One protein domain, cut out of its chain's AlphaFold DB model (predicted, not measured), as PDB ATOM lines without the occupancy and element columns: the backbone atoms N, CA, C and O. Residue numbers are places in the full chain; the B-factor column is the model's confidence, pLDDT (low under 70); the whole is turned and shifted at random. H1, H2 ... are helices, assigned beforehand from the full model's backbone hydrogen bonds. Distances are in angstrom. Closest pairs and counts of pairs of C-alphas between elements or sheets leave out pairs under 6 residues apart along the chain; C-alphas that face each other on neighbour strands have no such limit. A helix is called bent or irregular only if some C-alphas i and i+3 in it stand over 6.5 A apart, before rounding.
ATOM      1  N   GLU A   2     -20.924  14.404  13.600       83.19
ATOM      2  CA  GLU A   2     -22.118  15.241  13.863       83.19
ATOM      3  C   GLU A   2     -22.562  15.289  15.336       83.19
ATOM      4  O   GLU A   2     -22.933  16.344  15.848       83.19
ATOM      5  N   SER A   3     -22.488  14.167  16.063       88.75
ATOM      6  CA  SER A   3     -22.832  14.143  17.492       88.75
ATOM      7  C   SER A   3     -21.910  15.031  18.335       88.75
ATOM      8  O   SER A   3     -22.372  15.651  19.288       88.75
ATOM      9  N   LEU A   4     -20.622  15.120  17.981       90.19
ATOM     10  CA  LEU A   4     -19.643  15.954  18.686       90.19
ATOM     11  C   LEU A   4     -19.815  17.434  18.329       90.19
ATOM     12  O   LEU A   4     -19.695  18.290  19.205       90.19
ATOM     13  N   GLU A   5     -20.135  17.734  17.071       92.62
ATOM     14  CA  GLU A   5     -20.490  19.086  16.629       92.62
ATOM     15  C   GLU A   5     -21.737  19.582  17.365       92.62
ATOM     16  O   GLU A   5     -21.709  20.652  17.973       92.62
ATOM     17  N   THR A   6     -22.795  18.769  17.403       93.25
ATOM     18  CA  THR A   6     -24.051  19.091  18.097       93.25
ATOM     19  C   THR A   6     -23.827  19.258  19.600       93.25
ATOM     20  O   THR A   6     -24.298  20.225  20.196       93.25
ATOM     21  N   LEU A   7     -23.057  18.358  20.222       93.94
ATOM     22  CA  LEU A   7     -22.694  18.458  21.636       93.94
ATOM     23  C   LEU A   7     -21.919  19.748  21.924       93.94
ATOM     24  O   LEU A   7     -22.247  20.456  22.872       93.94
ATOM     25  N   SER A   8     -20.927  20.079  21.095       93.75
ATOM     26  CA  SER A   8     -20.124  21.295  21.253       93.75
ATOM     27  C   SER A   8     -20.976  22.553  21.091       93.75
ATOM     28  O   SER A   8     -20.817  23.499  21.859       93.75
ATOM     29  N   GLN A   9     -21.926  22.557  20.151       94.69
ATOM     30  CA  GLN A   9     -22.875  23.658  19.972       94.69
ATOM     31  C   GLN A   9     -23.791  23.827  21.194       94.69
ATOM     32  O   GLN A   9     -23.966  24.948  21.673       94.69
ATOM     33  N   LEU A  10     -24.324  22.732  21.745       95.62
ATOM     34  CA  LEU A  10     -25.166  22.758  22.949       95.62
ATOM     35  C   LEU A  10     -24.386  23.197  24.194       95.62
ATOM     36  O   LEU A  10     -24.865  24.025  24.972       95.62
ATOM     37  N   LEU A  11     -23.171  22.680  24.380       95.38
ATOM     38  CA  LEU A  11     -22.275  23.074  25.469       95.38
ATOM     39  C   LEU A  11     -21.913  24.560  25.376       95.38
ATOM     40  O   LEU A  11     -21.984  25.290  26.366       95.38
ATOM     41  N   CYS A  12     -21.623  25.048  24.172       93.69
ATOM     42  CA  CYS A  12     -21.302  26.451  23.967       93.69
ATOM     43  C   CYS A  12     -22.512  27.365  24.204       93.69
ATOM     44  O   CYS A  12     -22.400  28.374  24.905       93.69
ATOM     45  N   GLY A  13     -23.685  26.991  23.686       94.31
ATOM     46  CA  GLY A  13     -24.931  27.721  23.916       94.31
ATOM     47  C   GLY A  13     -25.332  27.752  25.393       94.31
ATOM     48  O   GLY A  13     -25.660  28.813  25.920       94.31
ATOM     49  N   SER A  14     -25.238  26.617  26.091       95.06
ATOM     50  CA  SER A  14     -25.537  26.537  27.528       95.06
ATOM     51  C   SER A  14     -24.543  27.327  28.382       95.06
ATOM     52  O   SER A  14     -24.967  27.993  29.325       95.06
ATOM     53  N   THR A  15     -23.254  27.335  28.025       95.50
ATOM     54  CA  THR A  15     -22.235  28.172  28.681       95.50
ATOM     55  C   THR A  15     -22.588  29.653  28.580       95.50
ATOM     56  O   THR A  15     -22.596  30.354  29.591       95.50
ATOM     57  N   LEU A  16     -22.943  30.133  27.384       93.50
ATOM     58  CA  LEU A  16     -23.357  31.525  27.178       93.50
ATOM     59  C   LEU A  16     -24.655  31.858  27.920       93.50
ATOM     60  O   LEU A  16     -24.770  32.919  28.530       93.50
ATOM     61  N   MET A  17     -25.624  30.945  27.906       94.94
ATOM     62  CA  MET A  17     -26.887  31.128  28.616       94.94
ATOM     63  C   MET A  17     -26.670  31.228  30.129       94.94
ATOM     64  O   MET A  17     -27.214  32.129  30.772       94.94
ATOM     65  N   LEU A  18     -25.841  30.350  30.702       92.88
ATOM     66  CA  LEU A  18     -25.498  30.397  32.120       92.88
ATOM     67  C   LEU A  18     -24.739  31.680  32.468       92.88
ATOM     68  O   LEU A  18     -25.041  32.293  33.490       92.88
ATOM     69  N   TRP A  19     -23.814  32.117  31.608       91.00
ATOM     70  CA  TRP A  19     -23.090  33.376  31.781       91.00
ATOM     71  C   TRP A  19     -24.033  34.578  31.886       91.00
ATOM     72  O   TRP A  19     -23.904  35.383  32.801       91.00
ATOM     73  N   VAL A  20     -25.029  34.678  31.003       93.06
ATOM     74  CA  VAL A  20     -26.019  35.769  31.044       93.06
ATOM     75  C   VAL A  20     -26.887  35.699  32.306       93.06
ATOM     76  O   VAL A  20     -27.219  36.727  32.896       93.06
ATOM     77  N   LEU A  21     -27.242  34.493  32.754       92.00
ATOM     78  CA  LEU A  21     -28.104  34.287  33.922       92.00
ATOM     79  C   LEU A  21     -27.349  34.304  35.259       92.00
ATOM     80  O   LEU A  21     -27.997  34.288  36.310       92.00
ATOM     81  N   ILE A  22     -26.013  34.369  35.250       88.62
ATOM     82  CA  ILE A  22     -25.200  34.264  36.466       88.62
ATOM     83  C   ILE A  22     -25.572  35.351  37.479       88.62
ATOM     84  O   ILE A  22     -25.755  35.052  38.656       88.62
ATOM     85  N   ALA A  23     -25.818  36.580  37.014       85.56
ATOM     86  CA  ALA A  23     -26.246  37.694  37.858       85.56
ATOM     87  C   ALA A  23     -27.600  37.422  38.539       85.56
ATOM     88  O   ALA A  23     -27.793  37.745  39.710       85.56
ATOM     89  N   THR A  24     -28.528  36.767  37.835       88.00
ATOM     90  CA  THR A  24     -29.852  36.416  38.366       88.00
ATOM     91  C   THR A  24     -29.770  35.287  39.393       88.00
ATOM     92  O   THR A  24     -30.469  35.337  40.408       88.00
ATOM     93  N   PHE A  25     -28.911  34.287  39.176       84.56
ATOM     94  CA  PHE A  25     -28.732  33.174  40.115       84.56
ATOM     95  C   PHE A  25     -27.853  33.529  41.326       84.56
ATOM     96  O   PHE A  25     -27.991  32.910  42.381       84.56
ATOM     97  N   SER A  26     -27.032  34.577  41.248       83.94
ATOM     98  CA  SER A  26     -26.092  35.000  42.301       83.94
ATOM     99  C   SER A  26     -26.719  35.800  43.464       83.94
ATOM    100  O   SER A  26     -26.023  36.506  44.196       83.94
ATOM    101  N   ARG A  27     -28.044  35.721  43.671       83.44
ATOM    102  CA  ARG A  27     -28.756  36.521  44.695       83.44
ATOM    103  C   ARG A  27     -28.303  36.234  46.130       83.44
ATOM    104  O   ARG A  27     -28.244  37.155  46.942       83.44
ATOM    105  N   THR A  28     -27.942  34.994  46.452       84.00
ATOM    106  CA  THR A  28     -27.450  34.585  47.782       84.00
ATOM    107  C   THR A  28     -26.005  34.110  47.697       84.00
ATOM    108  O   THR A  28     -25.568  33.699  46.631       84.00
ATOM    109  N   ASP A  29     -25.264  34.118  48.803       82.62
ATOM    110  CA  ASP A  29     -23.842  33.728  48.777       82.62
ATOM    111  C   ASP A  29     -23.661  32.241  48.435       82.62
ATOM    112  O   ASP A  29     -22.736  31.850  47.723       82.62
ATOM    113  N   ARG A  30     -24.605  31.398  48.876       84.38
ATOM    114  CA  ARG A  30     -24.633  29.976  48.518       84.38
ATOM    115  C   ARG A  30     -24.913  29.778  47.029       84.38
ATOM    116  O   ARG A  30     -24.225  28.983  46.389       84.38
ATOM    117  N   SER A  31     -25.915  30.476  46.488       86.81
ATOM    118  CA  SER A  31     -26.291  30.346  45.076       86.81
ATOM    119  C   SER A  31     -25.254  30.970  44.142       86.81
ATOM    120  O   SER A  31     -25.023  30.436  43.062       86.81
ATOM    121  N   GLU A  32     -24.561  32.022  44.582       87.75
ATOM    122  CA  GLU A  32     -23.393  32.583  43.903       87.75
ATOM    123  C   GLU A  32     -22.274  31.553  43.771       87.75
ATOM    124  O   GLU A  32     -21.841  31.259  42.660       87.75
ATOM    125  N   ASN A  33     -21.834  30.963  44.888       88.00
ATOM    126  CA  ASN A  33     -20.759  29.976  44.856       88.00
ATOM    127  C   ASN A  33     -21.140  28.775  43.974       88.00
ATOM    128  O   ASN A  33     -20.323  28.290  43.195       88.00
ATOM    129  N   GLN A  34     -22.396  28.322  44.043       90.19
ATOM    130  CA  GLN A  34     -22.881  27.245  43.182       90.19
ATOM    131  C   GLN A  34     -22.884  27.643  41.697       90.19
ATOM    132  O   GLN A  34     -22.432  26.856  40.868       90.19
ATOM    133  N   ALA A  35     -23.339  28.851  41.353       91.56
ATOM    134  CA  ALA A  35     -23.352  29.347  39.978       91.56
ATOM    135  C   ALA A  35     -21.932  29.548  39.418       91.56
ATOM    136  O   ALA A  35     -21.674  29.192  38.272       91.56
ATOM    137  N   GLN A  36     -20.997  30.037  40.235       91.88
ATOM    138  CA  GLN A  36     -19.581  30.188  39.883       91.88
ATOM    139  C   GLN A  36     -18.918  28.837  39.596       91.88
ATOM    140  O   GLN A  36     -18.241  28.683  38.579       91.88
ATOM    141  N   TRP A  37     -19.140  27.833  40.451       92.56
ATOM    142  CA  TRP A  37     -18.636  26.474  40.218       92.56
ATOM    143  C   TRP A  37     -19.288  25.803  39.007       92.56
ATOM    144  O   TRP A  37     -18.589  25.147  38.236       92.56
ATOM    145  N   ALA A  38     -20.595  25.990  38.812       94.25
ATOM    146  CA  ALA A  38     -21.298  25.486  37.635       94.25
ATOM    147  C   ALA A  38     -20.752  26.116  36.347       94.25
ATOM    148  O   ALA A  38     -20.440  25.394  35.404       94.25
ATOM    149  N   MET A  39     -20.562  27.440  36.331       94.81
ATOM    150  CA  MET A  39     -19.991  28.161  35.193       94.81
ATOM    151  C   MET A  39     -18.556  27.715  34.911       94.81
ATOM    152  O   MET A  39     -18.218  27.445  33.763       94.81
ATOM    153  N   PHE A  40     -17.730  27.573  35.950       94.94
ATOM    154  CA  PHE A  40     -16.362  27.077  35.820       94.94
ATOM    155  C   PHE A  40     -16.321  25.681  35.188       94.94
ATOM    156  O   PHE A  40     -15.628  25.471  34.193       94.94
ATOM    157  N   GLY A  41     -17.093  24.734  35.729       95.94
ATOM    158  CA  GLY A  41     -17.135  23.365  35.216       95.94
ATOM    159  C   GLY A  41     -17.668  23.293  33.786       95.94
ATOM    160  O   GLY A  41     -17.068  22.632  32.939       95.94
ATOM    161  N   LEU A  42     -18.756  24.011  33.498       96.56
ATOM    162  CA  LEU A  42     -19.378  24.023  32.175       96.56
ATOM    163  C   LEU A  42     -18.469  24.670  31.120       96.56
ATOM    164  O   LEU A  42     -18.333  24.135  30.020       96.56
ATOM    165  N   ALA A  43     -17.790  25.769  31.461       96.62
ATOM    166  CA  ALA A  43     -16.854  26.436  30.563       96.62
ATOM    167  C   ALA A  43     -15.631  25.558  30.251       96.62
ATOM    168  O   ALA A  43     -15.232  25.461  29.090       96.62
ATOM    169  N   LEU A  44     -15.073  24.852  31.244       96.88
ATOM    170  CA  LEU A  44     -13.973  23.908  31.012       96.88
ATOM    171  C   LEU A  44     -14.404  22.698  30.179       96.88
ATOM    172  O   LEU A  44     -13.672  22.284  29.280       96.88
ATOM    173  N   LEU A  45     -15.594  22.151  30.436       96.88
ATOM    174  CA  LEU A  45     -16.133  21.043  29.645       96.88
ATOM    175  C   LEU A  45     -16.353  21.463  28.185       96.88
ATOM    176  O   LEU A  45     -15.997  20.731  27.262       96.88
ATOM    177  N   THR A  46     -16.879  22.668  27.974       96.56
ATOM    178  CA  THR A  46     -17.074  23.252  26.642       96.56
ATOM    179  C   THR A  46     -15.741  23.481  25.938       96.56
ATOM    180  O   THR A  46     -15.585  23.076  24.789       96.56
ATOM    181  N   MET A  47     -14.754  24.058  26.628       96.62
ATOM    182  CA  MET A  47     -13.397  24.231  26.106       96.62
ATOM    183  C   MET A  47     -12.795  22.892  25.666       96.62
ATOM    184  O   MET A  47     -12.279  22.793  24.554       96.62
ATOM    185  N   ALA A  48     -12.890  21.855  26.502       96.19
ATOM    186  CA  ALA A  48     -12.389  20.525  26.172       96.19
ATOM    187  C   ALA A  48     -13.102  19.942  24.940       96.19
ATOM    188  O   ALA A  48     -12.440  19.436  24.036       96.19
ATOM    189  N   SER A  49     -14.431  20.075  24.862       95.31
ATOM    190  CA  SER A  49     -15.217  19.640  23.700       95.31
ATOM    191  C   SER A  49     -14.785  20.351  22.414       95.31
ATOM    192  O   SER A  49     -14.614  19.703  21.385       95.31
ATOM    193  N   LEU A  50     -14.551  21.667  22.470       94.31
ATOM    194  CA  LEU A  50     -14.110  22.462  21.320       94.31
ATOM    195  C   LEU A  50     -12.693  22.097  20.863       94.31
ATOM    196  O   LEU A  50     -12.442  22.037  19.662       94.31
ATOM    197  N   ILE A  51     -11.780  21.816  21.796       93.88
ATOM    198  CA  ILE A  51     -10.425  21.349  21.466       93.88
ATOM    199  C   ILE A  51     -10.483  19.971  20.805       93.88
ATOM    200  O   ILE A  51      -9.832  19.750  19.788       93.88
ATOM    201  N   LEU A  52     -11.287  19.049  21.344       93.81
ATOM    202  CA  LEU A  52     -11.482  17.732  20.735       93.81
ATOM    203  C   LEU A  52     -12.097  17.840  19.336       93.81
ATOM    204  O   LEU A  52     -11.689  17.107  18.436       93.81
ATOM    205  N   LEU A  53     -13.040  18.765  19.145       92.88
ATOM    206  CA  LEU A  53     -13.644  19.033  17.845       92.88
ATOM    207  C   LEU A  53     -12.611  19.563  16.838       92.88
ATOM    208  O   LEU A  53     -12.560  19.076  15.710       92.88
ATOM    209  N   ASP A  54     -11.759  20.501  17.256       91.56
ATOM    210  CA  ASP A  54     -10.689  21.069  16.425       91.56
ATOM    211  C   ASP A  54      -9.662  20.010  15.998       91.56
ATOM    212  O   ASP A  54      -9.307  19.926  14.823       91.56
ATOM    213  N   LEU A  55      -9.240  19.146  16.930       90.69
ATOM    214  CA  LEU A  55      -8.297  18.054  16.654       90.69
ATOM    215  C   LEU A  55      -8.844  17.032  15.649       90.69
ATOM    216  O   LEU A  55      -8.073  16.410  14.922       90.69
ATOM    217  N   GLN A  56     -10.165  16.854  15.602       90.44
ATOM    218  CA  GLN A  56     -10.833  15.964  14.649       90.44
ATOM    219  C   GLN A  56     -11.153  16.645  13.309       90.44
ATOM    220  O   GLN A  56     -11.739  16.007  12.436       90.44
ATOM    221  N   GLY A  57     -10.787  17.922  13.137       88.19
ATOM    222  CA  GLY A  57     -11.117  18.703  11.943       88.19
ATOM    223  C   GLY A  57     -12.611  19.009  11.805       88.19
ATOM    224  O   GLY A  57     -13.080  19.263  10.697       88.19
ATOM    225  N   GLY A  58     -13.361  18.950  12.910       87.12
ATOM    226  CA  GLY A  58     -14.791  19.234  12.935       87.12
ATOM    227  C   GLY A  58     -15.101  20.722  12.776       87.12
ATOM    228  O   GLY A  58     -14.240  21.589  12.942       87.12
ATOM    229  N   SER A  59     -16.358  21.025  12.465       88.75
ATOM    230  CA  SER A  59     -16.824  22.392  12.249       88.75
ATOM    231  C   SER A  59     -17.799  22.832  13.342       88.75
ATOM    232  O   SER A  59     -18.644  22.071  13.810       88.75
ATOM    233  N   LEU A  60     -17.708  24.093  13.758       88.50
ATOM    234  CA  LEU A  60     -18.716  24.711  14.615       88.50
ATOM    235  C   LEU A  60     -19.508  25.703  13.766       88.50
ATOM    236  O   LEU A  60     -18.920  26.617  13.191       88.50
ATOM    237  N   TRP A  61     -20.824  25.499  13.649       88.25
ATOM    238  CA  TRP A  61     -21.696  26.298  12.774       88.25
ATOM    239  C   TRP A  61     -21.161  26.438  11.336       88.25
ATOM    240  O   TRP A  61     -21.215  27.509  10.738       88.25
ATOM    241  N   GLY A  62     -20.596  25.355  10.791       84.94
ATOM    242  CA  GLY A  62     -20.031  25.327   9.439       84.94
ATOM    243  C   GLY A  62     -18.660  25.998   9.294       84.94
ATOM    244  O   GLY A  62     -18.134  26.053   8.184       84.94
ATOM    245  N   SER A  63     -18.052  26.483  10.384       87.25
ATOM    246  CA  SER A  63     -16.701  27.050  10.381       87.25
ATOM    247  C   SER A  63     -15.714  26.169  11.139       87.25
ATOM    248  O   SER A  63     -15.877  25.891  12.328       87.25
ATOM    249  N   THR A  64     -14.634  25.781  10.467       88.25
ATOM    250  CA  THR A  64     -13.525  25.001  11.043       88.25
ATOM    251  C   THR A  64     -12.568  25.855  11.881       88.25
ATOM    252  O   THR A  64     -11.768  25.326  12.642       88.25
ATOM    253  N   TYR A  65     -12.639  27.188  11.770       88.69
ATOM    254  CA  TYR A  65     -11.734  28.106  12.477       88.69
ATOM    255  C   TYR A  65     -12.331  28.681  13.765       88.69
ATOM    256  O   TYR A  65     -11.594  29.205  14.597       88.69
ATOM    257  N   MET A  66     -13.652  28.582  13.949       89.12
ATOM    258  CA  MET A  66     -14.355  29.062  15.145       89.12
ATOM    259  C   MET A  66     -14.032  28.310  16.450       89.12
ATOM    260  O   MET A  66     -13.962  28.976  17.483       89.12
ATOM    261  N   PRO A  67     -13.807  26.980  16.474       91.44
ATOM    262  CA  PRO A  67     -13.587  26.263  17.732       91.44
ATOM    263  C   PRO A  67     -12.436  26.829  18.577       91.44
ATOM    264  O   PRO A  67     -12.569  26.954  19.794       91.44
ATOM    265  N   LYS A  68     -11.335  27.246  17.937       90.56
ATOM    266  CA  LYS A  68     -10.139  27.786  18.605       90.56
ATOM    267  C   LYS A  68     -10.410  29.052  19.438       90.56
ATOM    268  O   LYS A  68     -10.169  29.016  20.646       90.56
ATOM    269  N   PRO A  69     -10.903  30.172  18.867       93.88
ATOM    270  CA  PRO A  69     -11.181  31.375  19.647       93.88
ATOM    271  C   PRO A  69     -12.271  31.150  20.700       93.88
ATOM    272  O   PRO A  69     -12.166  31.697  21.797       93.88
ATOM    273  N   LEU A  70     -13.281  30.315  20.420       93.62
ATOM    274  CA  LEU A  70     -14.308  30.000  21.417       93.62
ATOM    275  C   LEU A  70     -13.756  29.186  22.593       93.62
ATOM    276  O   LEU A  70     -14.166  29.421  23.730       93.62
ATOM    277  N   ALA A  71     -12.798  28.284  22.365       94.75
ATOM    278  CA  ALA A  71     -12.129  27.564  23.446       94.75
ATOM    279  C   ALA A  71     -11.358  28.527  24.367       94.75
ATOM    280  O   ALA A  71     -11.454  28.421  25.590       94.75
ATOM    281  N   VAL A  72     -10.659  29.513  23.794       96.06
ATOM    282  CA  VAL A  72      -9.971  30.569  24.561       96.06
ATOM    283  C   VAL A  72     -10.970  31.436  25.334       96.06
ATOM    284  O   VAL A  72     -10.737  31.753  26.500       96.06
ATOM    285  N   LEU A  73     -12.107  31.783  24.725       95.06
ATOM    286  CA  LEU A  73     -13.172  32.527  25.399       95.06
ATOM    287  C   LEU A  73     -13.756  31.742  26.584       95.06
ATOM    288  O   LEU A  73     -13.936  32.303  27.665       95.06
ATOM    289  N   CYS A  74     -14.005  30.442  26.415       95.12
ATOM    290  CA  CYS A  74     -14.476  29.577  27.497       95.12
ATOM    291  C   CYS A  74     -13.454  29.499  28.636       95.12
ATOM    292  O   CYS A  74     -13.828  29.578  29.806       95.12
ATOM    293  N   LEU A  75     -12.161  29.420  28.311       95.62
ATOM    294  CA  LEU A  75     -11.104  29.488  29.316       95.62
ATOM    295  C   LEU A  75     -11.154  30.812  30.096       95.62
ATOM    296  O   LEU A  75     -11.088  30.804  31.325       95.62
ATOM    297  N   ALA A  76     -11.333  31.942  29.407       94.88
ATOM    298  CA  ALA A  76     -11.483  33.244  30.054       94.88
ATOM    299  C   ALA A  76     -12.707  33.285  30.987       94.88
ATOM    300  O   ALA A  76     -12.585  33.731  32.129       94.88
ATOM    301  N   PHE A  77     -13.857  32.753  30.557       93.62
ATOM    302  CA  PHE A  77     -15.043  32.648  31.410       93.62
ATOM    303  C   PHE A  77     -14.827  31.766  32.636       93.62
ATOM    304  O   PHE A  77     -15.310  32.114  33.712       93.62
ATOM    305  N   ALA A  78     -14.079  30.666  32.514       93.19
ATOM    306  CA  ALA A  78     -13.738  29.831  33.660       93.19
ATOM    307  C   ALA A  78     -12.955  30.639  34.710       93.19
ATOM    308  O   ALA A  78     -13.304  30.624  35.892       93.19
ATOM    309  N   PHE A  79     -11.954  31.415  34.290       92.19
ATOM    310  CA  PHE A  79     -11.224  32.292  35.211       92.19
ATOM    311  C   PHE A  79     -12.113  33.388  35.803       92.19
ATOM    312  O   PHE A  79     -12.103  33.593  37.017       92.19
ATOM    313  N   MET A  80     -12.919  34.055  34.976       89.50
ATOM    314  CA  MET A  80     -13.820  35.116  35.431       89.50
ATOM    315  C   MET A  80     -14.864  34.611  36.427       89.50
ATOM    316  O   MET A  80     -15.131  35.287  37.413       89.50
ATOM    317  N   ALA A  81     -15.402  33.406  36.234       88.06
ATOM    318  CA  ALA A  81     -16.356  32.800  37.159       88.06
ATOM    319  C   ALA A  81     -15.764  32.557  38.558       88.06
ATOM    320  O   ALA A  81     -16.509  32.439  39.524       88.06
ATOM    321  N   ARG A  82     -14.434  32.481  38.696       84.62
ATOM    322  CA  ARG A  82     -13.759  32.334  39.996       84.62
ATOM    323  C   ARG A  82     -13.501  33.665  40.697       84.62
ATOM    324  O   ARG A  82     -13.185  33.659  41.888       84.62
ATOM    325  N   LEU A  83     -13.641  34.787  39.994       81.44
ATOM    326  CA  LEU A  83     -13.627  36.108  40.607       81.44
ATOM    327  C   LEU A  83     -14.972  36.288  41.313       81.44
ATOM    328  O   LEU A  83     -16.022  36.312  40.680       81.44
ATOM    329  N   ASN A  84     -14.943  36.329  42.643       66.00
ATOM    330  CA  ASN A  84     -16.154  36.396  43.450       66.00
ATOM    331  C   ASN A  84     -16.942  37.673  43.109       66.00
ATOM    332  O   ASN A  84     -16.467  38.775  43.381       66.00
ATOM    333  N   ILE A  85     -18.119  37.513  42.499       62.62
ATOM    334  CA  ILE A  85     -18.932  38.603  41.939       62.62
ATOM    335  C   ILE A  85     -19.423  39.548  43.040       62.62
ATOM    336  O   ILE A  85     -19.486  40.756  42.813       62.62
ATOM    337  N   LYS A  86     -19.724  39.041  44.242       59.25
ATOM    338  CA  LYS A  86     -20.113  39.904  45.369       59.25
ATOM    339  C   LYS A  86     -18.954  40.554  46.106       59.25
ATOM    340  O   LYS A  86     -19.197  41.528  46.811       59.25
ATOM    341  N   GLY A  87     -17.730  40.045  45.960       56.31
ATOM    342  CA  GLY A  87     -16.614  40.413  46.822       56.31
ATOM    343  C   GLY A  87     -16.936  40.056  48.272       56.31
ATOM    344  O   GLY A  87     -17.705  40.733  48.951       56.31
ATOM    345  N   ARG A  88     -16.322  39.000  48.814       50.75
ATOM    346  CA  ARG A  88     -16.294  38.837  50.274       50.75
ATOM    347  C   ARG A  88     -15.781  40.152  50.850       50.75
ATOM    348  O   ARG A  88     -14.644  40.531  50.572       50.75
TER     349      ARG A  88
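Overview. This is residues 2 to 88 of the 111 residues of an uncharacterized protein of Candidatus Poseidoniales archaeon (UniProt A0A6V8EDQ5). Three helices stand side by side along a rod, an up-and-down bundle in which each helix runs against the one before it in the chain. The longest, H2, packs on both H1 and H3, and the centres of the three make a triangle whose H1 to H3 side is the widest; a long loop, residues 56 to 66, lies at one end of the rod and a short tail, residues 83 to 88, at the other. The printed part has 87 residues, with three named helices in the order H1, H2, H3 and no named strand; the class is all helix. It is compact, with a radius of gyration of the C-alphas of 13.8 A, and spans 43 by 18 by 14 A.

Arrangement. Begin with H2, residues 29 to 55, and look to H3, residues 67 to 82. They touch, closest at the C-alphas of Phe 40 and Ala 78, 4.4 A apart, and run opposite ways at a shallow tilt of 19 degrees, a helical hairpin. Now look to H1, residues 2 to 25. It touches H2, closest at the C-alphas of Leu 11 and Thr 46, 5.3 A apart; these two also form a helical hairpin, running opposite ways at a shallow tilt of 23 degrees. H1 and H3 are close but not clearly touching: their closest C-alphas, those of Thr 15 and Cys 74, are 8.0 A apart, and the two run the same way at a shallow tilt of 30 degrees. Every O i to N i+4 pair of H2 is within hydrogen-bond range; in H1 it is 18 of 20 and in H3 11 of 12.

Along the chain. Find C-alpha 29 at (-23.842, 33.728, 48.777); from there H2 runs 39.0 A to C-alpha 55 at (-8.297, 18.054, 16.654). H1 starts at C-alpha 2, (-22.118, 15.241, 13.863), and its first and last C-alphas are 32.5 A apart. Near residue 19 it has a kink of 38 degrees, and it is irregular there: C-alphas 20 and 23 are 7.1 A apart, against about 5 A in a regular helix. H3 covers 23.1 A and ends at C-alpha 82, (-13.759, 32.334, 39.996).

Size, cuts and confidence. The two C-alphas farthest apart are those of Glu 2 and Arg 88, at 43.8 A, the first and last printed residues. The printed part has no cut. The link from H1 to H2, 3 residues, is tight; the link from H2 to H3, 11 residues, is long. The mean pLDDT of the printed part is 89.5; look for low confidence, under 70, at residues 84 to 88.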